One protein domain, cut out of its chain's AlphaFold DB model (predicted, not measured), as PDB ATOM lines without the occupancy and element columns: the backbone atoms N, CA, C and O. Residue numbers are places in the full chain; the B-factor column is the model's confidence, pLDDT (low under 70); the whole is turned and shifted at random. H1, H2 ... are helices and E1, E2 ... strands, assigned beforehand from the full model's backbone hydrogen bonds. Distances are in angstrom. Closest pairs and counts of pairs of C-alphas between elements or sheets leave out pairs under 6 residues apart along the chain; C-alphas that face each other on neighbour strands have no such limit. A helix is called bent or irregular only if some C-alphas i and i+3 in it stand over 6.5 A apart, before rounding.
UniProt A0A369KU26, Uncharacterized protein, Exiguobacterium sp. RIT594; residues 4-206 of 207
ATOM      1  N   PHE A   4     -49.731  52.711  14.325       57.41
ATOM      2  CA  PHE A   4     -49.662  51.982  15.586       57.41
ATOM      3  C   PHE A   4     -50.920  51.152  15.827       57.41
ATOM      4  O   PHE A   4     -50.791  49.963  16.086       57.41
ATOM      5  N   THR A   5     -52.116  51.733  15.674       60.69
ATOM      6  CA  THR A   5     -53.390  51.025  15.904       60.69
ATOM      7  C   THR A   5     -53.595  49.827  14.975       60.69
ATOM      8  O   THR A   5     -54.011  48.775  15.446       60.69
ATOM      9  N   ASP A   6     -53.230  49.933  13.693       64.38
ATOM     10  CA  ASP A   6     -53.350  48.813  12.744       64.38
ATOM     11  C   ASP A   6     -52.387  47.659  13.106       64.38
ATOM     12  O   ASP A   6     -52.663  46.478  12.879       64.38
ATOM     13  N   TYR A   7     -51.249  47.996  13.711       67.44
ATOM     14  CA  TYR A   7     -50.265  47.039  14.203       67.44
ATOM     15  C   TYR A   7     -50.689  46.359  15.519       67.44
ATOM     16  O   TYR A   7     -50.474  45.151  15.664       67.44
ATOM     17  N   GLU A   8     -51.302  47.090  16.459       66.25
ATOM     18  CA  GLU A   8     -51.837  46.489  17.693       66.25
ATOM     19  C   GLU A   8     -52.947  45.480  17.357       66.25
ATOM     20  O   GLU A   8     -52.920  44.355  17.857       66.25
ATOM     21  N   GLU A   9     -53.849  45.838  16.434       71.31
ATOM     22  CA  GLU A   9     -54.923  44.960  15.948       71.31
ATOM     23  C   GLU A   9     -54.370  43.683  15.294       71.31
ATOM     24  O   GLU A   9     -54.840  42.579  15.572       71.31
ATOM     25  N   TRP A  10     -53.312  43.788  14.485       72.00
ATOM     26  CA  TRP A  10     -52.665  42.608  13.904       72.00
ATOM     27  C   TRP A  10     -52.029  41.696  14.960       72.00
ATOM     28  O   TRP A  10     -52.103  40.466  14.856       72.00
ATOM     29  N   LEU A  11     -51.390  42.269  15.985       70.94
ATOM     30  CA  LEU A  11     -50.880  41.460  17.085       70.94
ATOM     31  C   LEU A  11     -52.024  40.805  17.855       70.94
ATOM     32  O   LEU A  11     -51.849  39.676  18.299       70.94
ATOM     33  N   ASP A  12     -53.167  41.461  18.056       72.62
ATOM     34  CA  ASP A  12     -54.337  40.851  18.719       72.62
ATOM     35  C   ASP A  12     -54.774  39.584  17.978       72.62
ATOM     36  O   ASP A  12     -54.873  38.520  18.584       72.62
ATOM     37  N   GLU A  13     -54.901  39.644  16.653       73.69
ATOM     38  CA  GLU A  13     -55.356  38.501  15.852       73.69
ATOM     39  C   GLU A  13     -54.379  37.314  15.825       73.69
ATOM     40  O   GLU A  13     -54.800  36.160  15.724       73.69
ATOM     41  N   VAL A  14     -53.068  37.572  15.874       70.19
ATOM     42  CA  VAL A  14     -52.041  36.541  15.619       70.19
ATOM     43  C   VAL A  14     -51.448  35.959  16.903       70.19
ATOM     44  O   VAL A  14     -50.887  34.858  16.881       70.19
ATOM     45  N   THR A  15     -51.521  36.682  18.023       73.31
ATOM     46  CA  THR A  15     -50.742  36.325  19.216       73.31
ATOM     47  C   THR A  15     -51.485  35.498  20.247       73.31
ATOM     48  O   THR A  15     -50.800  34.792  20.971       73.31
ATOM     49  N   ASP A  16     -52.816  35.494  20.305       78.38
ATOM     50  CA  ASP A  16     -53.534  34.845  21.413       78.38
ATOM     51  C   ASP A  16     -53.252  33.339  21.510       78.38
ATOM     52  O   ASP A  16     -52.797  32.862  22.551       78.38
ATOM     53  N   GLU A  17     -53.403  32.595  20.407       78.50
ATOM     54  CA  GLU A  17     -53.071  31.162  20.382       78.50
ATOM     55  C   GLU A  17     -51.581  30.931  20.672       78.50
ATOM     56  O   GLU A  17     -51.210  30.013  21.401       78.50
ATOM     57  N   MET A  18     -50.696  31.774  20.133       82.62
ATOM     58  CA  MET A  18     -49.259  31.659  20.381       82.62
ATOM     59  C   MET A  18     -48.928  31.894  21.861       82.62
ATOM     60  O   MET A  18     -48.146  31.141  22.438       82.62
ATOM     61  N   ILE A  19     -49.502  32.929  22.470       84.06
ATOM     62  CA  ILE A  19     -49.297  33.312  23.865       84.06
ATOM     63  C   ILE A  19     -49.813  32.198  24.762       84.06
ATOM     64  O   ILE A  19     -49.064  31.764  25.629       84.06
ATOM     65  N   GLU A  20     -51.001  31.653  24.512       81.38
ATOM     66  CA  GLU A  20     -51.526  30.521  25.280       81.38
ATOM     67  C   GLU A  20     -50.526  29.353  25.326       81.38
ATOM     68  O   GLU A  20     -50.218  28.830  26.396       81.38
ATOM     69  N   HIS A  21     -49.921  29.001  24.187       81.81
ATOM     70  CA  HIS A  21     -48.939  27.916  24.130       81.81
ATOM     71  C   HIS A  21     -47.596  28.283  24.776       81.81
ATOM     72  O   HIS A  21     -46.947  27.419  25.362       81.81
ATOM     73  N   GLN A  22     -47.151  29.535  24.649       83.31
ATOM     74  CA  GLN A  22     -45.816  29.979  25.066       83.31
ATOM     75  C   GLN A  22     -45.757  30.444  26.523       83.31
ATOM     76  O   GLN A  22     -44.708  30.332  27.148       83.31
ATOM     77  N   VAL A  23     -46.860  30.933  27.093       84.50
ATOM     78  CA  VAL A  23     -46.907  31.475  28.462       84.50
ATOM     79  C   VAL A  23     -46.511  30.428  29.492       84.50
ATOM     80  O   VAL A  23     -45.797  30.745  30.438       84.50
ATOM     81  N   HIS A  24     -46.906  29.170  29.298       83.75
ATOM     82  CA  HIS A  24     -46.509  28.091  30.201       83.75
ATOM     83  C   HIS A  24     -44.992  27.863  30.207       83.75
ATOM     84  O   HIS A  24     -44.396  27.736  31.277       83.75
ATOM     85  N   TYR A  25     -44.355  27.875  29.032       84.50
ATOM     86  CA  TYR A  25     -42.899  27.767  28.923       84.50
ATOM     87  C   TYR A  25     -42.205  29.008  29.470       84.50
ATOM     88  O   TYR A  25     -41.241  28.871  30.218       84.50
ATOM     89  N   ALA A  26     -42.738  30.197  29.178       85.12
ATOM     90  CA  ALA A  26     -42.227  31.450  29.711       85.12
ATOM     91  C   ALA A  26     -42.178  31.399  31.242       85.12
ATOM     92  O   ALA A  26     -41.115  31.546  31.826       85.12
ATOM     93  N   VAL A  27     -43.292  31.080  31.906       85.50
ATOM     94  CA  VAL A  27     -43.346  31.006  33.377       85.50
ATOM     95  C   VAL A  27     -42.400  29.933  33.941       85.50
ATOM     96  O   VAL A  27     -41.781  30.154  34.982       85.50
ATOM     97  N   ALA A  28     -42.253  28.793  33.260       82.62
ATOM     98  CA  ALA A  28     -41.401  27.692  33.711       82.62
ATOM     99  C   ALA A  28     -39.892  27.959  33.538       82.62
ATOM    100  O   ALA A  28     -39.095  27.544  34.381       82.62
ATOM    101  N   GLU A  29     -39.492  28.627  32.456       82.31
ATOM    102  CA  GLU A  29     -38.086  28.872  32.111       82.31
ATOM    103  C   GLU A  29     -37.527  30.167  32.713       82.31
ATOM    104  O   GLU A  29     -36.309  30.378  32.706       82.31
ATOM    105  N   LEU A  30     -38.384  31.019  33.285       80.25
ATOM    106  CA  LEU A  30     -37.954  32.260  33.921       80.25
ATOM    107  C   LEU A  30     -36.964  32.005  35.062       80.25
ATOM    108  O   LEU A  30     -37.260  31.392  36.094       80.25
ATOM    109  N   LYS A  31     -35.760  32.558  34.892       73.12
ATOM    110  CA  LYS A  31     -34.759  32.639  35.958       73.12
ATOM    111  C   LYS A  31     -35.289  33.524  37.090       73.12
ATOM    112  O   LYS A  31     -36.116  34.408  36.884       73.12
ATOM    113  N   LEU A  32     -34.784  33.298  38.305       64.44
ATOM    114  CA  LEU A  32     -35.103  34.125  39.474       64.44
ATOM    115  C   LEU A  32     -34.907  35.619  39.158       64.44
ATOM    116  O   LEU A  32     -33.780  36.049  38.922       64.44
ATOM    117  N   GLY A  33     -36.005  36.384  39.188       63.56
ATOM    118  CA  GLY A  33     -36.019  37.831  38.951       63.56
ATOM    119  C   GLY A  33     -36.176  38.276  37.492       63.56
ATOM    120  O   GLY A  33     -36.053  39.469  37.248       63.56
ATOM    121  N   GLY A  34     -36.417  37.363  36.543       74.31
ATOM    122  CA  GLY A  34     -36.718  37.714  35.149       74.31
ATOM    123  C   GLY A  34     -38.187  38.082  34.923       74.31
ATOM    124  O   GLY A  34     -39.065  37.628  35.661       74.31
ATOM    125  N   GLU A  35     -38.454  38.858  33.873       83.06
ATOM    126  CA  GLU A  35     -39.806  39.217  33.431       83.06
ATOM    127  C   GLU A  35     -40.242  38.344  32.248       83.06
ATOM    128  O   GLU A  35     -39.418  37.974  31.415       83.06
ATOM    129  N   ILE A  36     -41.547  38.069  32.093       84.25
ATOM    130  CA  ILE A  36     -42.068  37.337  30.915       84.25
ATOM    131  C   ILE A  36     -41.574  37.946  29.595       84.25
ATOM    132  O   ILE A  36     -41.309  37.224  28.634       84.25
ATOM    133  N   GLY A  37     -41.429  39.272  29.538       84.25
ATOM    134  CA  GLY A  37     -40.932  39.952  28.349       84.25
ATOM    135  C   GLY A  37     -39.535  39.487  27.927       84.25
ATOM    136  O   GLY A  37     -39.244  39.479  26.734       84.25
ATOM    137  N   ASP A  38     -38.684  39.091  28.876       86.25
ATOM    138  CA  ASP A  38     -37.326  38.616  28.595       86.25
ATOM    139  C   ASP A  38     -37.356  37.266  27.873       86.25
ATOM    140  O   ASP A  38     -36.582  37.047  26.945       86.25
ATOM    141  N   TYR A  39     -38.317  36.399  28.206       87.75
ATOM    142  CA  TYR A  39     -38.525  35.144  27.482       87.75
ATOM    143  C   TYR A  39     -38.888  35.385  26.009       87.75
ATOM    144  O   TYR A  39     -38.352  34.740  25.103       87.75
ATOM    145  N   TYR A  40     -39.785  36.334  25.732       86.88
ATOM    146  CA  TYR A  40     -40.172  36.662  24.354       86.88
ATOM    147  C   TYR A  40     -39.031  37.289  23.541       86.88
ATOM    148  O   TYR A  40     -39.000  37.172  22.311       86.88
ATOM    149  N   GLU A  41     -38.087  37.931  24.223       87.06
ATOM    150  CA  GLU A  41     -36.872  38.473  23.626       87.06
ATOM    151  C   GLU A  41     -35.857  37.361  23.333       87.06
ATOM    152  O   GLU A  41     -35.415  37.224  22.192       87.06
ATOM    153  N   GLU A  42     -35.566  36.503  24.314       86.38
ATOM    154  CA  GLU A  42     -34.634  35.373  24.179       86.38
ATOM    155  C   GLU A  42     -35.113  34.327  23.156       86.38
ATOM    156  O   GLU A  42     -34.308  33.772  22.405       86.38
ATOM    157  N   SER A  43     -36.423  34.089  23.066       84.25
ATOM    158  CA  SER A  43     -37.025  33.182  22.075       84.25
ATOM    159  C   SER A  43     -37.013  33.734  20.642       84.25
ATOM    160  O   SER A  43     -37.357  33.016  19.699       84.25
ATOM    161  N   GLY A  44     -36.629  35.002  20.447       85.50
ATOM    162  CA  GLY A  44     -36.600  35.660  19.139       85.50
ATOM    163  C   GLY A  44     -37.984  35.974  18.562       85.50
ATOM    164  O   GLY A  44     -38.087  36.383  17.401       85.50
ATOM    165  N   LEU A  45     -39.057  35.807  19.345       84.62
ATOM    166  CA  LEU A  45     -40.422  36.115  18.916       84.62
ATOM    167  C   LEU A  45     -40.576  37.610  18.640       84.62
ATOM    168  O   LEU A  45     -41.065  37.984  17.574       84.62
ATOM    169  N   ILE A  46     -40.069  38.457  19.540       87.12
ATOM    170  CA  ILE A  46     -40.074  39.915  19.353       87.12
ATOM    171  C   ILE A  46     -39.351  40.291  18.055       87.12
ATOM    172  O   ILE A  46     -39.898  41.024  17.234       87.12
ATOM    173  N   ASP A  47     -38.154  39.750  17.818       87.69
ATOM    174  CA  ASP A  47     -37.383  40.040  16.604       87.69
ATOM    175  C   ASP A  47     -38.120  39.630  15.324       87.69
ATOM    176  O   ASP A  47     -38.076  40.351  14.320       87.69
ATOM    177  N   ARG A  48     -38.834  38.500  15.354       85.19
ATOM    178  CA  ARG A  48     -39.657  38.044  14.230       85.19
ATOM    179  C   ARG A  48     -40.799  39.015  13.941       85.19
ATOM    180  O   ARG A  48     -40.967  39.394  12.782       85.19
ATOM    181  N   PHE A  49     -41.543  39.432  14.966       83.69
ATOM    182  CA  PHE A  49     -42.644  40.389  14.819       83.69
ATOM    183  C   PHE A  49     -42.147  41.742  14.299       83.69
ATOM    184  O   PHE A  49     -42.682  42.260  13.321       83.69
ATOM    185  N   VAL A  50     -41.061  42.269  14.870       87.31
ATOM    186  CA  VAL A  50     -40.463  43.541  14.435       87.31
ATOM    187  C   VAL A  50     -39.988  43.468  12.986       87.31
ATOM    188  O   VAL A  50     -40.226  44.387  12.207       87.31
ATOM    189  N   THR A  51     -39.340  42.369  12.594       86.06
ATOM    190  CA  THR A  51     -38.857  42.201  11.216       86.06
ATOM    191  C   THR A  51     -40.012  42.128  10.224       86.06
ATOM    192  O   THR A  51     -39.919  42.721   9.155       86.06
ATOM    193  N   GLN A  52     -41.098  41.429  10.567       82.75
ATOM    194  CA  GLN A  52     -42.292  41.386   9.725       82.75
ATOM    195  C   GLN A  52     -42.873  42.786   9.537       82.75
ATOM    196  O   GLN A  52     -43.115  43.173   8.401       82.75
ATOM    197  N   GLN A  53     -42.999  43.570  10.606       79.06
ATOM    198  CA  GLN A  53     -43.538  44.931  10.533       79.06
ATOM    199  C   GLN A  53     -42.655  45.883   9.714       79.06
ATOM    200  O   GLN A  53     -43.131  46.541   8.795       79.06
ATOM    201  N   LEU A  54     -41.338  45.874   9.937       83.19
ATOM    202  CA  LEU A  54     -40.380  46.705   9.193       83.19
ATOM    203  C   LEU A  54     -40.315  46.427   7.680       83.19
ATOM    204  O   LEU A  54     -39.652  47.178   6.963       83.19
ATOM    205  N   VAL A  55     -40.898  45.330   7.191       83.69
ATOM    206  CA  VAL A  55     -40.997  45.039   5.749       83.69
ATOM    207  C   VAL A  55     -42.169  45.780   5.105       83.69
ATOM    208  O   VAL A  55     -42.093  46.099   3.921       83.69
ATOM    209  N   TRP A  56     -43.228  46.053   5.867       79.25
ATOM    210  CA  TRP A  56     -44.459  46.665   5.360       79.25
ATOM    211  C   TRP A  56     -44.523  48.174   5.581       79.25
ATOM    212  O   TRP A  56     -45.265  48.839   4.870       79.25
ATOM    213  N   LEU A  57     -43.719  48.706   6.508       81.31
ATOM    214  CA  LEU A  57     -43.656  50.135   6.791       81.31
ATOM    215  C   LEU A  57     -42.989  50.917   5.653       81.31
ATOM    216  O   LEU A  57     -41.864  50.626   5.229       81.31
ATOM    217  N   SER A  58     -43.674  51.954   5.194       82.75
ATOM    218  CA  SER A  58     -43.123  53.011   4.355       82.75
ATOM    219  C   SER A  58     -42.303  54.010   5.180       82.75
ATOM    220  O   SER A  58     -42.329  54.018   6.410       82.75
ATOM    221  N   PHE A  59     -41.547  54.868   4.492       78.56
ATOM    222  CA  PHE A  59     -40.737  55.905   5.139       78.56
ATOM    223  C   PHE A  59     -41.590  56.897   5.947       78.56
ATOM    224  O   PHE A  59     -41.244  57.221   7.076       78.56
ATOM    225  N   GLU A  60     -42.730  57.316   5.396       81.19
ATOM    226  CA  GLU A  60     -43.664  58.245   6.051       81.19
ATOM    227  C   GLU A  60     -44.270  57.630   7.324       81.19
ATOM    228  O   GLU A  60     -44.443  58.312   8.329       81.19
ATOM    229  N   GLU A  61     -44.549  56.324   7.310       81.62
ATOM    230  CA  GLU A  61     -45.058  55.593   8.478       81.62
ATOM    231  C   GLU A  61     -43.971  55.384   9.543       81.62
ATOM    232  O   GLU A  61     -44.253  55.438  10.738       81.62
ATOM    233  N   MET A  62     -42.714  55.192   9.131       81.56
ATOM    234  CA  MET A  62     -41.571  55.155  10.050       81.56
ATOM    235  C   MET A  62     -41.359  56.500  10.753       81.56
ATOM    236  O   MET A  62     -41.107  56.517  11.956       81.56
ATOM    237  N   GLU A  63     -41.496  57.617  10.036       79.75
ATOM    238  CA  GLU A  63     -41.408  58.968  10.605       79.75
ATOM    239  C   GLU A  63     -42.545  59.228  11.605       79.75
ATOM    240  O   GLU A  63     -42.288  59.668  12.722       79.75
ATOM    241  N   GLN A  64     -43.777  58.825  11.272       81.12
ATOM    242  CA  GLN A  64     -44.910  58.883  12.206       81.12
ATOM    243  C   GLN A  64     -44.654  58.086  13.490       81.12
ATOM    244  O   GLN A  64     -44.974  58.561  14.578       81.12
ATOM    245  N   ILE A  65     -44.048  56.896  13.390       78.50
ATOM    246  CA  ILE A  65     -43.716  56.089  14.571       78.50
ATOM    247  C   ILE A  65     -42.699  56.805  15.468       78.50
ATOM    248  O   ILE A  65     -42.832  56.771  16.692       78.50
ATOM    249  N   LEU A  66     -41.690  57.449  14.876       80.50
ATOM    250  CA  LEU A  66     -40.687  58.221  15.614       80.50
ATOM    251  C   LEU A  66     -41.313  59.441  16.303       80.50
ATOM    252  O   LEU A  66     -41.017  59.694  17.472       80.50
ATOM    253  N   ASP A  67     -42.205  60.150  15.612       79.44
ATOM    254  CA  ASP A  67     -42.905  61.321  16.143       79.44
ATOM    255  C   ASP A  67     -43.838  60.960  17.311       79.44
ATOM    256  O   ASP A  67     -43.890  61.675  18.317       79.44
ATOM    257  N   GLU A  68     -44.563  59.841  17.209       76.88
ATOM    258  CA  GLU A  68     -45.478  59.363  18.254       76.88
ATOM    259  C   GLU A  68     -44.738  58.801  19.481       76.88
ATOM    260  O   GLU A  68     -45.229  58.922  20.606       76.88
ATOM    261  N   ALA A  69     -43.544  58.229  19.298       69.19
ATOM    262  CA  ALA A  69     -42.767  57.619  20.379       69.19
ATOM    263  C   ALA A  69     -42.069  58.633  21.315       69.19
ATOM    264  O   ALA A  69     -41.658  58.264  22.419       69.19
ATOM    265  N   GLY A  70     -41.964  59.907  20.919       64.19
ATOM    266  CA  GLY A  70     -41.347  60.976  21.716       64.19
ATOM    267  C   GLY A  70     -39.820  60.856  21.876       64.19
ATOM    268  O   GLY A  70     -39.158  60.083  21.186       64.19
ATOM    269  N   GLU A  71     -39.230  61.641  22.791       57.00
ATOM    270  CA  GLU A  71     -37.783  61.613  23.089       57.00
ATOM    271  C   GLU A  71     -37.383  60.316  23.819       57.00
ATOM    272  O   GLU A  71     -37.219  60.273  25.042       57.00
ATOM    273  N   LEU A  72     -37.199  59.235  23.069       56.53
ATOM    274  CA  LEU A  72     -36.480  58.061  23.547       56.53
ATOM    275  C   LEU A  72     -34.974  58.315  23.413       56.53
ATOM    276  O   LEU A  72     -34.476  58.658  22.342       56.53
ATOM    277  N   ASN A  73     -34.231  58.131  24.509       53.72
ATOM    278  CA  ASN A  73     -32.766  58.158  24.505       53.72
ATOM    279  C   ASN A  73     -32.233  56.918  23.767       53.72
ATOM    280  O   ASN A  73     -31.862  55.926  24.393       53.72
ATOM    281  N   LEU A  74     -32.243  56.960  22.437       57.44
ATOM    282  CA  LEU A  74     -31.739  55.898  21.572       57.44
ATOM    283  C   LEU A  74     -30.267  56.191  21.243       57.44
ATOM    284  O   LEU A  74     -29.910  57.321  20.906       57.44
ATOM    285  N   GLU A  75     -29.393  55.189  21.360       54.62
ATOM    286  CA  GLU A  75     -27.977  55.329  20.998       54.62
ATOM    287  C   GLU A  75     -27.843  55.569  19.488       54.62
ATOM    288  O   GLU A  75     -28.124  54.690  18.672       54.62
ATOM    289  N   ILE A  76     -27.412  56.772  19.108       55.19
ATOM    290  CA  ILE A  76     -27.158  57.128  17.710       55.19
ATOM    291  C   ILE A  76     -25.756  56.640  17.336       55.19
ATOM    292  O   ILE A  76     -24.755  57.125  17.871       55.19
ATOM    293  N   VAL A  77     -25.669  55.703  16.392       54.25
ATOM    294  CA  VAL A  77     -24.398  55.284  15.791       54.25
ATOM    295  C   VAL A  77     -24.037  56.281  14.687       54.25
ATOM    296  O   VAL A  77     -24.756  56.427  13.705       54.25
ATOM    297  N   ALA A  78     -22.929  57.002  14.862       50.00
ATOM    298  CA  ALA A  78     -22.590  58.203  14.090       50.00
ATOM    299  C   ALA A  78     -22.117  57.977  12.632       50.00
ATOM    300  O   ALA A  78     -21.645  58.929  12.016       50.00
ATOM    301  N   ASP A  79     -22.213  56.760  12.083       57.66
ATOM    302  CA  ASP A  79     -21.588  56.388  10.794       57.66
ATOM    303  C   ASP A  79     -22.558  55.712   9.798       57.66
ATOM    304  O   ASP A  79     -22.136  55.134   8.796       57.66
ATOM    305  N   GLU A  80     -23.868  55.774  10.058       63.62
ATOM    306  CA  GLU A  80     -24.916  55.192   9.207       63.62
ATOM    307  C   GLU A  80     -25.664  56.263   8.395       63.62
ATOM    308  O   GLU A  80     -25.689  57.444   8.754       63.62
ATOM    309  N   SER A  81     -26.270  55.866   7.268       69.88
ATOM    310  CA  SER A  81     -27.116  56.778   6.491       69.88
ATOM    311  C   SER A  81     -28.353  57.179   7.304       69.88
ATOM    312  O   SER A  81     -28.840  56.396   8.114       69.88
ATOM    313  N   GLU A  82     -28.894  58.382   7.093       71.38
ATOM    314  CA  GLU A  82     -30.063  58.889   7.840       71.38
ATOM    315  C   GLU A  82     -31.258  57.916   7.802       71.38
ATOM    316  O   GLU A  82     -31.914  57.681   8.814       71.38
ATOM    317  N   SER A  83     -31.455  57.251   6.658       72.62
ATOM    318  CA  SER A  83     -32.446  56.182   6.480       72.62
ATOM    319  C   SER A  83     -32.170  54.952   7.355       72.62
ATOM    320  O   SER A  83     -33.108  54.324   7.845       72.62
ATOM    321  N   ASP A  84     -30.909  54.552   7.512       78.00
ATOM    322  CA  ASP A  84     -30.547  53.379   8.315       78.00
ATOM    323  C   ASP A  84     -30.693  53.684   9.812       78.00
ATOM    324  O   ASP A  84     -31.236  52.864  10.558       78.00
ATOM    325  N   VAL A  85     -30.327  54.903  10.225       78.94
ATOM    326  CA  VAL A  85     -30.510  55.396  11.598       78.94
ATOM    327  C   VAL A  85     -31.992  55.413  11.972       78.94
ATOM    328  O   VAL A  85     -32.363  54.848  13.001       78.94
ATOM    329  N   GLN A  86     -32.855  55.980  11.123       77.81
ATOM    330  CA  GLN A  86     -34.305  55.991  11.355       77.81
ATOM    331  C   GLN A  86     -34.873  54.575  11.458       77.81
ATOM    332  O   GLN A  86     -35.600  54.257  12.398       77.81
ATOM    333  N   ARG A  87     -34.490  53.680  10.542       82.69
ATOM    334  CA  ARG A  87     -34.943  52.284  10.574       82.69
ATOM    335  C   ARG A  87     -34.496  51.560  11.846       82.69
ATOM    336  O   ARG A  87     -35.253  50.758  12.393       82.69
ATOM    337  N   SER A  88     -33.284  51.834  12.321       83.94
ATOM    338  CA  SER A  88     -32.746  51.284  13.570       83.94
ATOM    339  C   SER A  88     -33.505  51.801  14.798       83.94
ATOM    340  O   SER A  88     -33.872  51.014  15.674       83.94
ATOM    341  N   GLN A  89     -33.829  53.094  14.836       83.75
ATOM    342  CA  GLN A  89     -34.614  53.702  15.914       83.75
ATOM    343  C   GLN A  89     -36.043  53.152  15.961       83.75
ATOM    344  O   GLN A  89     -36.489  52.693  17.015       83.75
ATOM    345  N   VAL A  90     -36.726  53.082  14.813       84.56
ATOM    346  CA  VAL A  90     -38.055  52.457  14.703       84.56
ATOM    347  C   VAL A  90     -38.005  51.000  15.151       84.56
ATOM    348  O   VAL A  90     -38.871  50.553  15.898       84.56
ATOM    349  N   LYS A  91     -36.960  50.252  14.775       87.56
ATOM    350  CA  LYS A  91     -36.770  48.871  15.236       87.56
ATOM    351  C   LYS A  91     -36.736  48.783  16.764       87.56
ATOM    352  O   LYS A  91     -37.348  47.874  17.318       87.56
ATOM    353  N   GLN A  92     -36.022  49.680  17.443       86.12
ATOM    354  CA  GLN A  92     -35.930  49.685  18.908       86.12
ATOM    355  C   GLN A  92     -37.263  50.054  19.573       86.12
ATOM    356  O   GLN A  92     -37.668  49.376  20.519       86.12
ATOM    357  N   ILE A  93     -37.973  51.054  19.041       86.25
ATOM    358  CA  ILE A  93     -39.315  51.447  19.506       86.25
ATOM    359  C   ILE A  93     -40.289  50.283  19.371       86.25
ATOM    360  O   ILE A  93     -40.945  49.905  20.342       86.25
ATOM    361  N   LEU A  94     -40.335  49.672  18.185       85.25
ATOM    362  CA  LEU A  94     -41.184  48.518  17.934       85.25
ATOM    363  C   LEU A  94     -40.827  47.398  18.902       85.25
ATOM    364  O   LEU A  94     -41.716  46.930  19.592       85.25
ATOM    365  N   LYS A  95     -39.549  47.021  19.060       88.56
ATOM    366  CA  LYS A  95     -39.139  45.989  20.035       88.56
ATOM    367  C   LYS A  95     -39.722  46.223  21.429       88.56
ATOM    368  O   LYS A  95     -40.261  45.288  22.015       88.56
ATOM    369  N   GLN A  96     -39.614  47.445  21.949       87.00
ATOM    370  CA  GLN A  96     -40.134  47.789  23.272       87.00
ATOM    371  C   GLN A  96     -41.664  47.726  23.320       87.00
ATOM    372  O   GLN A  96     -42.209  47.135  24.250       87.00
ATOM    373  N   SER A  97     -42.344  48.265  22.306       85.62
ATOM    374  CA  SER A  97     -43.806  48.217  22.197       85.62
ATOM    375  C   SER A  97     -44.328  46.775  22.112       85.62
ATOM    376  O   SER A  97     -45.152  46.372  22.933       85.62
ATOM    377  N   ILE A  98     -43.754  45.945  21.226       85.81
ATOM    378  CA  ILE A  98     -44.093  44.516  21.090       85.81
ATOM    379  C   ILE A  98     -43.908  43.815  22.439       85.81
ATOM    380  O   ILE A  98     -44.777  43.061  22.871       85.81
ATOM    381  N   LYS A  99     -42.773  44.057  23.116       88.81
ATOM    382  CA  LYS A  99     -42.466  43.449  24.418       88.81
ATOM    383  C   LYS A  99     -43.554  43.780  25.437       88.81
ATOM    384  O   LYS A  99     -44.071  42.874  26.086       88.81
ATOM    385  N   GLN A 100     -43.930  45.053  25.548       87.00
ATOM    386  CA  GLN A 100     -44.968  45.505  26.477       87.00
ATOM    387  C   GLN A 100     -46.332  44.898  26.147       87.00
ATOM    388  O   GLN A 100     -46.998  44.382  27.042       87.00
ATOM    389  N   GLN A 101     -46.731  44.894  24.875       85.00
ATOM    390  CA  GLN A 101     -48.007  44.313  24.462       85.00
ATOM    391  C   GLN A 101     -48.070  42.804  24.714       85.00
ATOM    392  O   GLN A 101     -49.064  42.320  25.250       85.00
ATOM    393  N   LEU A 102     -47.009  42.054  24.397       86.25
ATOM    394  CA  LEU A 102     -46.944  40.615  24.681       86.25
ATOM    395  C   LEU A 102     -47.026  40.333  26.185       86.25
ATOM    396  O   LEU A 102     -47.726  39.410  26.598       86.25
ATOM    397  N   VAL A 103     -46.365  41.147  27.014       88.50
ATOM    398  CA  VAL A 103     -46.484  41.051  28.476       88.50
ATOM    399  C   VAL A 103     -47.926  41.306  28.913       88.50
ATOM    400  O   VAL A 103     -48.487  40.473  29.618       88.50
ATOM    401  N   LEU A 104     -48.560  42.391  28.468       87.94
ATOM    402  CA  LEU A 104     -49.948  42.708  28.831       87.94
ATOM    403  C   LEU A 104     -50.918  41.598  28.420       87.94
ATOM    404  O   LEU A 104     -51.752  41.179  29.221       87.94
ATOM    405  N   LYS A 105     -50.765  41.060  27.211       86.75
ATOM    406  CA  LYS A 105     -51.588  39.951  26.720       86.75
ATOM    407  C   LYS A 105     -51.339  38.640  27.436       86.75
ATOM    408  O   LYS A 105     -52.260  37.845  27.557       86.75
ATOM    409  N   SER A 106     -50.129  38.401  27.935       88.56
ATOM    410  CA  SER A 106     -49.831  37.188  28.698       88.56
ATOM    411  C   SER A 106     -50.528  37.153  30.064       88.56
ATOM    412  O   SER A 106     -50.880  36.074  30.541       88.56
ATOM    413  N   GLN A 107     -50.792  38.315  30.677       88.81
ATOM    414  CA  GLN A 107     -51.394  38.426  32.013       88.81
ATOM    415  C   GLN A 107     -52.709  37.645  32.187       88.81
ATOM    416  O   GLN A 107     -52.797  36.883  33.153       88.81
ATOM    417  N   PRO A 108     -53.729  37.761  31.309       89.69
ATOM    418  CA  PRO A 108     -54.969  36.997  31.455       89.69
ATOM    419  C   PRO A 108     -54.757  35.478  31.391       89.69
ATOM    420  O   PRO A 108     -55.411  34.747  32.139       89.69
ATOM    421  N   PHE A 109     -53.828  34.986  30.566       89.19
ATOM    422  CA  PHE A 109     -53.513  33.553  30.491       89.19
ATOM    423  C   PHE A 109     -52.818  33.068  31.768       89.19
ATOM    424  O   PHE A 109     -53.201  32.040  32.329       89.19
ATOM    425  N   VAL A 110     -51.853  33.843  32.278       90.69
ATOM    426  CA  VAL A 110     -51.184  33.581  33.565       90.69
ATOM    427  C   VAL A 110     -52.207  33.558  34.704       90.69
ATOM    428  O   VAL A 110     -52.216  32.615  35.496       90.69
ATOM    429  N   ALA A 111     -53.104  34.545  34.766       91.12
ATOM    430  CA  ALA A 111     -54.136  34.640  35.795       91.12
ATOM    431  C   ALA A 111     -55.120  33.462  35.736       91.12
ATOM    432  O   ALA A 111     -55.378  32.825  36.756       91.12
ATOM    433  N   THR A 112     -55.606  33.118  34.541       92.31
ATOM    434  CA  THR A 112     -56.527  31.987  34.339       92.31
ATOM    435  C   THR A 112     -55.884  30.672  34.770       92.31
ATOM    436  O   THR A 112     -56.498  29.879  35.487       92.31
ATOM    437  N   ARG A 113     -54.622  30.436  34.388       91.62
ATOM    438  CA  ARG A 113     -53.897  29.227  34.793       91.62
ATOM    439  C   ARG A 113     -53.645  29.191  36.299       91.62
ATOM    440  O   ARG A 113     -53.821  28.143  36.914       91.62
ATOM    441  N   LEU A 114     -53.286  30.320  36.908       92.25
ATOM    442  CA  LEU A 114     -53.103  30.417  38.355       92.25
ATOM    443  C   LEU A 114     -54.397  30.094  39.115       92.25
ATOM    444  O   LEU A 114     -54.361  29.398  40.130       92.25
ATOM    445  N   GLU A 115     -55.547  30.565  38.631       93.62
ATOM    446  CA  GLU A 115     -56.844  30.220  39.215       93.62
ATOM    447  C   GLU A 115     -57.134  28.720  39.132       93.62
ATOM    448  O   GLU A 115     -57.552  28.134  40.131       93.62
ATOM    449  N   GLN A 116     -56.860  28.080  37.991       93.19
ATOM    450  CA  GLN A 116     -56.995  26.626  37.843       93.19
ATOM    451  C   GLN A 116     -56.105  25.879  38.844       93.19
ATOM    452  O   GLN A 116     -56.591  25.022  39.579       93.19
ATOM    453  N   LEU A 117     -54.831  26.261  38.956       92.94
ATOM    454  CA  LEU A 117     -53.897  25.652  39.908       92.94
ATOM    455  C   LEU A 117     -54.359  25.817  41.360       92.94
ATOM    456  O   LEU A 117     -54.294  24.878  42.153       92.94
ATOM    457  N   ARG A 118     -54.893  26.990  41.718       92.81
ATOM    458  CA  ARG A 118     -55.467  27.244  43.051       92.81
ATOM    459  C   ARG A 118     -56.727  26.423  43.324       92.81
ATOM    460  O   ARG A 118     -56.994  26.121  44.485       92.81
ATOM    461  N   GLN A 119     -57.491  26.056  42.297       94.31
ATOM    462  CA  GLN A 119     -58.633  25.144  42.425       94.31
ATOM    463  C   GLN A 119     -58.196  23.675  42.539       94.31
ATOM    464  O   GLN A 119     -58.830  22.904  43.257       94.31
ATOM    465  N   GLU A 120     -57.106  23.288  41.874       92.75
ATOM    466  CA  GLU A 120     -56.533  21.936  41.929       92.75
ATOM    467  C   GLU A 120     -55.805  21.662  43.258       92.75
ATOM    468  O   GLU A 120     -55.893  20.556  43.803       92.75
ATOM    469  N   HIS A 121     -55.134  22.674  43.819       93.00
ATOM    470  CA  HIS A 121     -54.287  22.545  45.009       93.00
ATOM    471  C   HIS A 121     -54.986  21.909  46.231       93.00
ATOM    472  O   HIS A 121     -54.399  20.999  46.821       93.00
ATOM    473  N   PRO A 122     -56.210  22.311  46.643       93.75
ATOM    474  CA  PRO A 122     -56.901  21.693  47.777       93.75
ATOM    475  C   PRO A 122     -57.120  20.191  47.587       93.75
ATOM    476  O   PRO A 122     -56.843  19.422  48.496       93.75
ATOM    477  N   SER A 123     -57.523  19.764  46.388       93.81
ATOM    478  CA  SER A 123     -57.770  18.348  46.086       93.81
ATOM    479  C   SER A 123     -56.498  17.503  46.210       93.81
ATOM    480  O   SER A 123     -56.512  16.430  46.813       93.81
ATOM    481  N   VAL A 124     -55.372  17.997  45.685       92.31
ATOM    482  CA  VAL A 124     -54.073  17.308  45.794       92.31
ATOM    483  C   VAL A 124     -53.577  17.294  47.239       92.31
ATOM    484  O   VAL A 124     -53.054  16.282  47.707       92.31
ATOM    485  N   LYS A 125     -53.779  18.392  47.970       93.94
ATOM    486  CA  LYS A 125     -53.430  18.492  49.385       93.94
ATOM    487  C   LYS A 125     -54.229  17.503  50.237       93.94
ATOM    488  O   LYS A 125     -53.620  16.797  51.035       93.94
ATOM    489  N   ASP A 126     -55.539  17.406  50.032       94.75
ATOM    490  CA  ASP A 126     -56.406  16.478  50.764       94.75
ATOM    491  C   ASP A 126     -55.985  15.021  50.498       94.75
ATOM    492  O   ASP A 126     -55.779  14.249  51.435       94.75
ATOM    493  N   GLN A 127     -55.725  14.659  49.233       92.44
ATOM    494  CA  GLN A 127     -55.198  13.333  48.873       92.44
ATOM    495  C   GLN A 127     -53.843  13.037  49.531       92.44
ATOM    496  O   GLN A 127     -53.584  11.910  49.962       92.44
ATOM    497  N   PHE A 128     -52.957  14.034  49.602       95.12
ATOM    498  CA  PHE A 128     -51.677  13.888  50.285       95.12
ATOM    499  C   PHE A 128     -51.859  13.704  51.796       95.12
ATOM    500  O   PHE A 128     -51.202  12.842  52.376       95.12
ATOM    501  N   GLU A 129     -52.746  14.466  52.438       95.50
ATOM    502  CA  GLU A 129     -53.032  14.352  53.872       95.50
ATOM    503  C   GLU A 129     -53.620  12.982  54.233       95.50
ATOM    504  O   GLU A 129     -53.194  12.380  55.222       95.50
ATOM    505  N   GLU A 130     -54.509  12.435  53.402       95.12
ATOM    506  CA  GLU A 130     -55.040  11.078  53.565       95.12
ATOM    507  C   GLU A 130     -53.924  10.026  53.531       95.12
ATOM    508  O   GLU A 130     -53.761   9.258  54.485       95.12
ATOM    509  N   VAL A 131     -53.106  10.020  52.472       94.50
ATOM    510  CA  VAL A 131     -52.010   9.048  52.309       94.50
ATOM    511  C   VAL A 131     -50.953   9.215  53.397       94.50
ATOM    512  O   VAL A 131     -50.467   8.224  53.943       94.50
ATOM    513  N   ARG A 132     -50.621  10.457  53.753       95.81
ATOM    514  CA  ARG A 132     -49.697  10.769  54.843       95.81
ATOM    515  C   ARG A 132     -50.217  10.249  56.175       95.81
ATOM    516  O   ARG A 132     -49.442   9.664  56.916       95.81
ATOM    517  N   SER A 133     -51.499  10.434  56.479       95.81
ATOM    518  CA  SER A 133     -52.068   9.968  57.747       95.81
ATOM    519  C   SER A 133     -51.987   8.445  57.885       95.81
ATOM    520  O   SER A 133     -51.614   7.956  58.950       95.81
ATOM    521  N   ALA A 134     -52.257   7.700  56.807       93.94
ATOM    522  CA  ALA A 134     -52.124   6.245  56.781       93.94
ATOM    523  C   ALA A 134     -50.655   5.812  56.917       93.94
ATOM    524  O   ALA A 134     -50.337   4.935  57.718       93.94
ATOM    525  N   TYR A 135     -49.750   6.469  56.186       95.12
ATOM    526  CA  TYR A 135     -48.314   6.204  56.259       95.12
ATOM    527  C   TYR A 135     -47.749   6.466  57.665       95.12
ATOM    528  O   TYR A 135     -47.119   5.583  58.248       95.12
ATOM    529  N   ASP A 136     -48.036   7.637  58.240       94.50
ATOM    530  CA  ASP A 136     -47.564   8.051  59.565       94.50
ATOM    531  C   ASP A 136     -48.112   7.120  60.664       94.50
ATOM    532  O   ASP A 136     -47.403   6.820  61.625       94.50
ATOM    533  N   GLN A 137     -49.345   6.615  60.527       94.25
ATOM    534  CA  GLN A 137     -49.915   5.627  61.454       94.25
ATOM    535  C   GLN A 137     -49.150   4.299  61.425       94.25
ATOM    536  O   GLN A 137     -48.780   3.789  62.485       94.25
ATOM    537  N   VAL A 138     -48.894   3.745  60.237       92.88
ATOM    538  CA  VAL A 138     -48.176   2.468  60.086       92.88
ATOM    539  C   VAL A 138     -46.722   2.603  60.541       92.88
ATOM    540  O   VAL A 138     -46.240   1.775  61.316       92.88
ATOM    541  N   ASP A 139     -46.035   3.673  60.136       93.94
ATOM    542  CA  ASP A 139     -44.656   3.957  60.550       93.94
ATOM    543  C   ASP A 139     -44.552   4.167  62.071       93.94
ATOM    544  O   ASP A 139     -43.666   3.612  62.730       93.94
ATOM    545  N   HIS A 140     -45.502   4.892  62.672       93.50
ATOM    546  CA  HIS A 140     -45.564   5.043  64.123       93.50
ATOM    547  C   HIS A 140     -45.781   3.696  64.820       93.50
ATOM    548  O   HIS A 140     -45.057   3.391  65.766       93.50
ATOM    549  N   LEU A 141     -46.726   2.865  64.364       91.94
ATOM    550  CA  LEU A 141     -46.981   1.538  64.942       91.94
ATOM    551  C   LEU A 141     -45.750   0.627  64.870       91.94
ATOM    552  O   LEU A 141     -45.430  -0.039  65.857       91.94
ATOM    553  N   LEU A 142     -45.030   0.632  63.746       90.81
ATOM    554  CA  LEU A 142     -43.777  -0.113  63.589       90.81
ATOM    555  C   LEU A 142     -42.693   0.373  64.567       90.81
ATOM    556  O   LEU A 142     -41.957  -0.447  65.119       90.81
ATOM    557  N   LYS A 143     -42.617   1.683  64.836       90.31
ATOM    558  CA  LYS A 143     -41.641   2.282  65.766       90.31
ATOM    559  C   LYS A 143     -41.992   2.082  67.239       90.31
ATOM    560  O   LYS A 143     -41.102   1.797  68.039       90.31
ATOM    561  N   THR A 144     -43.253   2.273  67.623       89.81
ATOM    562  CA  THR A 144     -43.676   2.243  69.035       89.81
ATOM    563  C   THR A 144     -44.081   0.863  69.523       89.81
ATOM    564  O   THR A 144     -44.108   0.631  70.731       89.81
ATOM    565  N   GLY A 145     -44.377  -0.060  68.608       85.94
ATOM    566  CA  GLY A 145     -44.926  -1.364  68.948       85.94
ATOM    567  C   GLY A 145     -46.439  -1.321  69.204       85.94
ATOM    568  O   GLY A 145     -47.049  -0.247  69.213       85.94
ATOM    569  N   PRO A 146     -47.063  -2.494  69.409       89.06
ATOM    570  CA  PRO A 146     -48.499  -2.598  69.629       89.06
ATOM    571  C   PRO A 146     -48.898  -2.074  71.008       89.06
ATOM    572  O   PRO A 146     -48.115  -2.097  71.961       89.06
ATOM    573  N   GLU A 147     -50.168  -1.688  71.142       86.25
ATOM    574  CA  GLU A 147     -50.712  -1.263  72.427       86.25
ATOM    575  C   GLU A 147     -50.556  -2.349  73.509       86.25
ATOM    576  O   GLU A 147     -50.756  -3.550  73.255       86.25
ATOM    577  N   PRO A 148     -50.207  -1.951  74.745       85.69
ATOM    578  CA  PRO A 148     -50.045  -2.888  75.836       85.69
ATOM    579  C   PRO A 148     -51.394  -3.473  76.258       85.69
ATOM    580  O   PRO A 148     -52.430  -2.811  76.266       85.69
ATOM    581  N   THR A 149     -51.389  -4.732  76.683       84.19
ATOM    582  CA  THR A 149     -52.613  -5.401  77.133       84.19
ATOM    583  C   THR A 149     -52.959  -4.963  78.554       84.19
ATOM    584  O   THR A 149     -52.164  -5.147  79.482       84.19
ATOM    585  N   ILE A 150     -54.157  -4.408  78.740       83.81
ATOM    586  CA  ILE A 150     -54.665  -4.000  80.053       83.81
ATOM    587  C   ILE A 150     -55.456  -5.156  80.668       83.81
ATOM    588  O   ILE A 150     -56.486  -5.579  80.147       83.81
ATOM    589  N   ILE A 151     -54.977  -5.673  81.800       79.19
ATOM    590  CA  ILE A 151     -55.641  -6.754  82.535       79.19
ATOM    591  C   ILE A 151     -56.338  -6.159  83.771       79.19
ATOM    592  O   ILE A 151     -55.646  -5.724  84.706       79.19
ATOM    593  N   PRO A 152     -57.686  -6.157  83.829       73.25
ATOM    594  CA  PRO A 152     -58.416  -5.628  84.974       73.25
ATOM    595  C   PRO A 152     -58.263  -6.559  86.183       73.25
ATOM    596  O   PRO A 152     -58.541  -7.760  86.122       73.25
ATOM    597  N   LYS A 153     -57.833  -6.015  87.326       75.31
ATOM    598  CA  LYS A 153     -57.750  -6.775  88.579       75.31
ATOM    599  C   LYS A 153     -59.085  -6.710  89.318       75.31
ATOM    600  O   LYS A 153     -59.474  -5.660  89.807       75.31
ATOM    601  N   ARG A 154     -59.742  -7.863  89.488       70.19
ATOM    602  CA  ARG A 154     -61.069  -7.993  90.135       70.19
ATOM    603  C   ARG A 154     -61.164  -7.486  91.589       70.19
ATOM    604  O   ARG A 154     -62.269  -7.348  92.090       70.19
ATOM    605  N   TRP A 155     -60.040  -7.230  92.263       68.31
ATOM    606  CA  TRP A 155     -59.998  -6.992  93.714       68.31
ATOM    607  C   TRP A 155     -59.453  -5.602  94.112       68.31
ATOM    608  O   TRP A 155     -59.509  -5.254  95.285       68.31
ATOM    609  N   TYR A 156     -58.959  -4.781  93.166       57.16
ATOM    610  CA  TYR A 156     -58.429  -3.428  93.430       57.16
ATOM    611  C   TYR A 156     -58.682  -2.482  92.239       57.16
ATOM    612  O   TYR A 156     -58.590  -2.916  91.097       57.16
ATOM    613  N   ARG A 157     -58.892  -1.173  92.478       61.97
ATOM    614  CA  ARG A 157     -59.098  -0.117  91.445       61.97
ATOM    615  C   ARG A 157     -57.888   0.158  90.515       61.97
ATOM    616  O   ARG A 157     -57.855   1.195  89.866       61.97
ATOM    617  N   ARG A 158     -56.856  -0.694  90.487       67.19
ATOM    618  CA  ARG A 158     -55.639  -0.482  89.680       67.19
ATOM    619  C   ARG A 158     -55.522  -1.536  88.583       67.19
ATOM    620  O   ARG A 158     -55.491  -2.733  88.870       67.19
ATOM    621  N   GLU A 159     -55.412  -1.066  87.350       78.31
ATOM    622  CA  GLU A 159     -55.192  -1.871  86.149       78.31
ATOM    623  C   GLU A 159     -53.727  -2.326  86.042       78.31
ATOM    624  O   GLU A 159     -52.812  -1.631  86.494       78.31
ATOM    625  N   ARG A 160     -53.483  -3.522  85.485       77.50
ATOM    626  CA  ARG A 160     -52.128  -3.997  85.158       77.50
ATOM    627  C   ARG A 160     -51.899  -3.831  83.661       77.50
ATOM    628  O   ARG A 160     -52.565  -4.501  82.880       77.50
ATOM    629  N   VAL A 161     -50.922  -3.009  83.295       81.12
ATOM    630  CA  VAL A 161     -50.471  -2.812  81.913       81.12
ATOM    631  C   VAL A 161     -49.348  -3.809  81.617       81.12
ATOM    632  O   VAL A 161     -48.365  -3.866  82.360       81.12
ATOM    633  N   VAL A 162     -49.508  -4.638  80.585       81.25
ATOM    634  CA  VAL A 162     -48.509  -5.632  80.158       81.25
ATOM    635  C   VAL A 162     -47.968  -5.239  78.780       81.25
ATOM    636  O   VAL A 162     -48.765  -5.155  77.845       81.25
ATOM    637  N   PRO A 163     -46.647  -5.013  78.630       80.25
ATOM    638  CA  PRO A 163     -46.040  -4.763  77.327       80.25
ATOM    639  C   PRO A 163     -46.296  -5.938  76.385       80.25
ATOM    640  O   PRO A 163     -46.135  -7.098  76.774       80.25
ATOM    641  N   ARG A 164     -46.693  -5.630  75.154       86.56
ATOM    642  CA  ARG A 164     -46.961  -6.601  74.098       86.56
ATOM    643  C   ARG A 164     -45.934  -6.413  72.979       86.56
ATOM    644  O   ARG A 164     -45.528  -5.291  72.703       86.56
ATOM    645  N   ALA A 165     -45.536  -7.508  72.341       85.81
ATOM    646  CA  ALA A 165     -44.796  -7.483  71.082       85.81
ATOM    647  C   ALA A 165     -45.724  -7.890  69.930       85.81
ATOM    648  O   ALA A 165     -46.710  -8.604  70.153       85.81
ATOM    649  N   PHE A 166     -45.410  -7.445  68.714       88.88
ATOM    650  CA  PHE A 166     -46.104  -7.927  67.526       88.88
ATOM    651  C   PHE A 166     -45.909  -9.432  67.378       88.88
ATOM    652  O   PHE A 166     -44.844  -9.981  67.673       88.88
ATOM    653  N   THR A 167     -46.949 -10.111  66.911       91.00
ATOM    654  CA  THR A 167     -46.766 -11.459  66.372       91.00
ATOM    655  C   THR A 167     -46.035 -11.375  65.026       91.00
ATOM    656  O   THR A 167     -46.142 -10.354  64.345       91.00
ATOM    657  N   PRO A 168     -45.335 -12.439  64.586       90.69
ATOM    658  CA  PRO A 168     -44.661 -12.433  63.287       90.69
ATOM    659  C   PRO A 168     -45.599 -12.084  62.124       90.69
ATOM    660  O   PRO A 168     -45.205 -11.351  61.231       90.69
ATOM    661  N   ALA A 169     -46.853 -12.550  62.168       92.12
ATOM    662  CA  ALA A 169     -47.853 -12.254  61.143       92.12
ATOM    663  C   ALA A 169     -48.267 -10.770  61.125       92.12
ATOM    664  O   ALA A 169     -48.339 -10.167  60.056       92.12
ATOM    665  N   GLU A 170     -48.503 -10.169  62.298       90.69
ATOM    666  CA  GLU A 170     -48.825  -8.737  62.420       90.69
ATOM    667  C   GLU A 170     -47.669  -7.868  61.935       90.69
ATOM    668  O   GLU A 170     -47.885  -6.909  61.202       90.69
ATOM    669  N   GLN A 171     -46.440  -8.246  62.291       91.69
ATOM    670  CA  GLN A 171     -45.250  -7.542  61.845       91.69
ATOM    671  C   GLN A 171     -45.099  -7.617  60.320       91.69
ATOM    672  O   GLN A 171     -44.944  -6.582  59.681       91.69
ATOM    673  N   THR A 172     -45.239  -8.805  59.719       92.81
ATOM    674  CA  THR A 172     -45.169  -8.940  58.255       92.81
ATOM    675  C   THR A 172     -46.278  -8.174  57.537       92.81
ATOM    676  O   THR A 172     -46.034  -7.627  56.469       92.81
ATOM    677  N   SER A 173     -47.482  -8.112  58.115       94.69
ATOM    678  CA  SER A 173     -48.604  -7.372  57.528       94.69
ATOM    679  C   SER A 173     -48.344  -5.866  57.535       94.69
ATOM    680  O   SER A 173     -48.559  -5.216  56.520       94.69
ATOM    681  N   LEU A 174     -47.856  -5.318  58.653       92.88
ATOM    682  CA  LEU A 174     -47.531  -3.893  58.768       92.88
ATOM    683  C   LEU A 174     -46.340  -3.506  57.888       92.88
ATOM    684  O   LEU A 174     -46.344  -2.441  57.281       92.88
ATOM    685  N   GLU A 175     -45.329  -4.370  57.781       92.81
ATOM    686  CA  GLU A 175     -44.195  -4.154  56.875       92.81
ATOM    687  C   GLU A 175     -44.640  -4.163  55.402       92.81
ATOM    688  O   GLU A 175     -44.187  -3.327  54.623       92.81
ATOM    689  N   GLN A 176     -45.561  -5.055  55.017       94.81
ATOM    690  CA  GLN A 176     -46.157  -5.064  53.674       94.81
ATOM    691  C   GLN A 176     -46.979  -3.801  53.406       94.81
ATOM    692  O   GLN A 176     -46.784  -3.158  52.379       94.81
ATOM    693  N   GLU A 177     -47.838  -3.405  54.344       94.06
ATOM    694  CA  GLU A 177     -48.637  -2.181  54.237       94.06
ATOM    695  C   GLU A 177     -47.745  -0.934  54.124       94.06
ATOM    696  O   GLU A 177     -47.959  -0.082  53.263       94.06
ATOM    697  N   HIS A 178     -46.667  -0.863  54.911       94.25
ATOM    698  CA  HIS A 178     -45.669   0.199  54.808       94.25
ATOM    699  C   HIS A 178     -45.002   0.228  53.422       94.25
ATOM    700  O   HIS A 178     -44.857   1.296  52.823       94.25
ATOM    701  N   LEU A 179     -44.618  -0.933  52.878       94.81
ATOM    702  CA  LEU A 179     -44.021  -1.039  51.541       94.81
ATOM    703  C   LEU A 179     -44.984  -0.610  50.425       94.81
ATOM    704  O   LEU A 179     -44.543  -0.016  49.444       94.81
ATOM    705  N   GLU A 180     -46.285  -0.865  50.570       95.19
ATOM    706  CA  GLU A 180     -47.306  -0.428  49.611       95.19
ATOM    707  C   GLU A 180     -47.606   1.075  49.700       95.19
ATOM    708  O   GLU A 180     -47.835   1.730  48.676       95.19
ATOM    709  N   LEU A 181     -47.592   1.640  50.911       94.38
ATOM    710  CA  LEU A 181     -47.877   3.057  51.152       94.38
ATOM    711  C   LEU A 181     -46.700   3.972  50.804       94.38
ATOM    712  O   LEU A 181     -46.933   5.079  50.327       94.38
ATOM    713  N   THR A 182     -45.457   3.515  50.977       94.12
ATOM    714  CA  THR A 182     -44.242   4.306  50.689       94.12
ATOM    715  C   THR A 182     -44.255   4.955  49.290       94.12
ATOM    716  O   THR A 182     -44.171   6.183  49.214       94.12
ATOM    717  N   PRO A 183     -44.441   4.219  48.173       95.69
ATOM    718  CA  PRO A 183     -44.445   4.835  46.842       95.69
ATOM    719  C   PRO A 183     -45.641   5.773  46.629       95.69
ATOM    720  O   PRO A 183     -45.538   6.773  45.917       95.69
ATOM    721  N   ARG A 184     -46.793   5.493  47.253       94.31
ATOM    722  CA  ARG A 184     -47.967   6.380  47.183       94.31
ATOM    723  C   ARG A 184     -47.710   7.694  47.913       94.31
ATOM    724  O   ARG A 184     -48.077   8.750  47.407       94.31
ATOM    725  N   TYR A 185     -47.060   7.630  49.069       94.62
ATOM    726  CA  TYR A 185     -46.665   8.805  49.833       94.62
ATOM    727  C   TYR A 185     -45.666   9.662  49.050       94.62
ATOM    728  O   TYR A 185     -45.886  10.860  48.890       94.62
ATOM    729  N   GLU A 186     -44.610   9.055  48.503       95.50
ATOM    730  CA  GLU A 186     -43.590   9.771  47.729       95.50
ATOM    731  C   GLU A 186     -44.175  10.437  46.481       95.50
ATOM    732  O   GLU A 186     -43.908  11.611  46.228       95.50
ATOM    733  N   THR A 187     -45.022   9.726  45.735       95.25
ATOM    734  CA  THR A 187     -45.656  10.273  44.526       95.25
ATOM    735  C   THR A 187     -46.620  11.415  44.835       95.25
ATOM    736  O   THR A 187     -46.601  12.424  44.136       95.25
ATOM    737  N   GLN A 188     -47.444  11.308  45.883       93.50
ATOM    738  CA  GLN A 188     -48.342  12.404  46.271       93.50
ATOM    739  C   GLN A 188     -47.586  13.601  46.849       93.50
ATOM    740  O   GLN A 188     -47.941  14.745  46.572       93.50
ATOM    741  N   LYS A 189     -46.503  13.354  47.592       95.31
ATOM    742  CA  LYS A 189     -45.608  14.410  48.070       95.31
ATOM    743  C   LYS A 189     -44.991  15.183  46.906       95.31
ATOM    744  O   LYS A 189     -45.046  16.407  46.903       95.31
ATOM    745  N   GLN A 190     -44.441  14.474  45.918       95.50
ATOM    746  CA  GLN A 190     -43.858  15.089  44.721       95.50
ATOM    747  C   GLN A 190     -44.891  15.921  43.962       95.50
ATOM    748  O   GLN A 190     -44.624  17.081  43.676       95.50
ATOM    749  N   LYS A 191     -46.095  15.382  43.733       94.38
ATOM    750  CA  LYS A 191     -47.185  16.122  43.078       94.38
ATOM    751  C   LYS A 191     -47.546  17.412  43.810       94.38
ATOM    752  O   LYS A 191     -47.725  18.443  43.171       94.38
ATOM    753  N   LEU A 192     -47.654  17.367  45.139       94.62
ATOM    754  CA  LEU A 192     -47.966  18.554  45.934       94.62
ATOM    755  C   LEU A 192     -46.837  19.592  45.862       94.62
ATOM    756  O   LEU A 192     -47.110  20.784  45.734       94.62
ATOM    757  N   GLU A 193     -45.579  19.153  45.933       94.50
ATOM    758  CA  GLU A 193     -44.411  20.031  45.810       94.50
ATOM    759  C   GLU A 193     -44.311  20.665  44.417       94.50
ATOM    760  O   GLU A 193     -44.053  21.862  44.314       94.50
ATOM    761  N   GLU A 194     -44.532  19.893  43.354       93.50
ATOM    762  CA  GLU A 194     -44.546  20.376  41.968       93.50
ATOM    763  C   GLU A 194     -45.651  21.409  41.754       93.50
ATOM    764  O   GLU A 194     -45.370  22.504  41.272       93.50
ATOM    765  N   LEU A 195     -46.872  21.113  42.202       93.50
ATOM    766  CA  LEU A 195     -48.007  22.024  42.074       93.50
ATOM    767  C   LEU A 195     -47.798  23.309  42.890       93.50
ATOM    768  O   LEU A 195     -48.102  24.401  42.415       93.50
ATOM    769  N   SER A 196     -47.218  23.204  44.090       93.19
ATOM    770  CA  SER A 196     -46.864  24.377  44.904       93.19
ATOM    771  C   SER A 196     -45.820  25.251  44.204       93.19
ATOM    772  O   SER A 196     -45.973  26.469  44.151       93.19
ATOM    773  N   ARG A 197     -44.784  24.640  43.612       91.56
ATOM    774  CA  ARG A 197     -43.761  25.363  42.838       91.56
ATOM    775  C   ARG A 197     -44.336  26.012  41.584       91.56
ATOM    776  O   ARG A 197     -43.910  27.110  41.237       91.56
ATOM    777  N   GLU A 198     -45.273  25.346  40.908       91.06
ATOM    778  CA  GLU A 198     -45.966  25.905  39.746       91.06
ATOM    779  C   GLU A 198     -46.752  27.151  40.169       91.06
ATOM    780  O   GLU A 198     -46.524  28.222  39.613       91.06
ATOM    781  N   ILE A 199     -47.567  27.075  41.227       91.88
ATOM    782  CA  ILE A 199     -48.288  28.240  41.775       91.88
ATOM    783  C   ILE A 199     -47.330  29.396  42.081       91.88
ATOM    784  O   ILE A 199     -47.556  30.510  41.614       91.88
ATOM    785  N   GLU A 200     -46.235  29.138  42.796       90.62
ATOM    786  CA  GLU A 200     -45.233  30.161  43.120       90.62
ATOM    787  C   GLU A 200     -44.573  30.772  41.872       90.62
ATOM    788  O   GLU A 200     -44.142  31.925  41.894       90.62
ATOM    789  N   ALA A 201     -44.430  30.019  40.779       88.69
ATOM    790  CA  ALA A 201     -43.911  30.545  39.518       88.69
ATOM    791  C   ALA A 201     -44.912  31.495  38.848       88.69
ATOM    792  O   ALA A 201     -44.527  32.595  38.454       88.69
ATOM    793  N   TYR A 202     -46.189  31.117  38.793       90.06
ATOM    794  CA  TYR A 202     -47.249  31.955  38.227       90.06
ATOM    795  C   TYR A 202     -47.515  33.215  39.062       90.06
ATOM    796  O   TYR A 202     -47.719  34.290  38.505       90.06
ATOM    797  N   GLU A 203     -47.465  33.116  40.392       89.50
ATOM    798  CA  GLU A 203     -47.641  34.268  41.288       89.50
ATOM    799  C   GLU A 203     -46.524  35.305  41.148       89.50
ATOM    800  O   GLU A 203     -46.793  36.494  41.249       89.50
ATOM    801  N   ARG A 204     -45.284  34.876  40.878       85.94
ATOM    802  CA  ARG A 204     -44.138  35.787  40.695       85.94
ATOM    803  C   ARG A 204     -44.246  36.676  39.461       85.94
ATOM    804  O   ARG A 204     -43.575  37.699  39.390       85.94
ATOM    805  N   VAL A 205     -45.015  36.234  38.480       83.56
ATOM    806  CA  VAL A 205     -45.116  36.859  37.164       83.56
ATOM    807  C   VAL A 205     -46.248  37.886  37.103       83.56
ATOM    808  O   VAL A 205     -46.223  38.782  36.258       83.56
ATOM    809  N   LEU A 206     -47.237  37.769  37.989       79.00
ATOM    810  CA  LEU A 206     -48.299  38.757  38.109       79.00
ATOM    811  C   LEU A 206     -47.812  39.951  38.958       79.00
ATOM    812  O   LEU A 206     -47.190  39.727  39.997       79.00
TER     813      LEU A 206
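Overview. This is residues 4 to 206 of the 207 residues of an uncharacterized protein of Exiguobacterium sp. RIT594 (UniProt A0A369KU26). What shape do these atoms make? They make a long rod in which the very long bent helix H5 runs along most of the length, with H1b, H2, H3 and H4 packed on its first arm H5a, while H6 folds back beside its second arm H5b. The small hairpin E1 and E2 makes one far end, where residues 153 to 158 stick out. What is it built of? The printed part has 203 residues, with six named helices and two named strands in the order H1 H2 H3 H4 H5 E1 E2 H6; it is mostly helix, and the sheet E1 - E2 is antiparallel. It is extended, with a radius of gyration of the C-alphas of 31.8 A and spans of 111 by 31 by 29 A.

Along the chain. Where are the first helices? H1, residues 4 to 29, begins at C-alpha 4, (-49.662, 51.982, 15.586); by its hydrogen bonds it was assigned as one helix, but it is bent, with C-alphas 14 and 17 7.3 A apart. Its arms are H1a, residues 4 to 14, and H1b, residues 17 to 29, which is irregular, with C-alphas 21 and 24 6.54 A apart. H2 is residues 36 to 42, H3 45 to 56 and H4 59 to 69. What comes next? H5, residues 82 to 144, likewise assigned as one helix, is bent, with C-alphas 119 and 122 6.6 A apart. H5a, residues 82 to 119, 56.1 A long, is irregular, with C-alphas 105 and 108 6.53 A apart, and has a kink of 28 degrees near residue 109; H5b, residues 122 to 144, is 31.7 A long. What ends it? E1 is residues 149 to 151 and E2 160 to 162. H6, residues 168 to 205, also assigned as one helix, is bent, with C-alphas 180 and 183 6.6 A apart, into H6a, residues 168 to 180, and H6b, residues 183 to 205, 33.5 A long and ending at C-alpha 205, (-45.116, 36.859, 37.164).

Arrangement. What stands round the hub, H5? H1a is near H5a, and H1b touches H5a, closest at the C-alphas of Ile 19 and Ser 106, 6.2 A. H2 touches H5a at Gly 37 and Lys 99, C-alphas 5.5 A apart, H3 at Val 50 and Leu 94, 6.1 A, and H4 at Leu 66 and Val 90, 6.4 A. How does H6 run? H6a touches H5b at a shallow tilt of 27 degrees, opposite ways, closest at the C-alphas of Val 138 and His 178, 6.3 A; H6b touches H5b at a steep tilt of 39 degrees, closest at Phe 128 and Gln 188, 5.4 A. What of the backbone? In the hairpin E1 and E2, N 149 and O 162 are within hydrogen-bond range at 2.9 A. Every O i to N i+4 pair is within range in H1a, H2, H4, H5b and H6a; the counts are 7 of 9 in H1b, 7 of 8 in H3, 32 of 34 in H5a and 18 of 19 in H6b.

Size, cuts and confidence. How large is it? The two C-alphas farthest apart, those of Ser 81 and Trp 155, are 112.9 A apart. Is it continuous and sure? The printed part has no cut, and the link H4 to H5 is long, with 12 residues. The model's pLDDT is under 70 at residues 4 to 8, 32 to 33, 69 to 81 and 155 to 158.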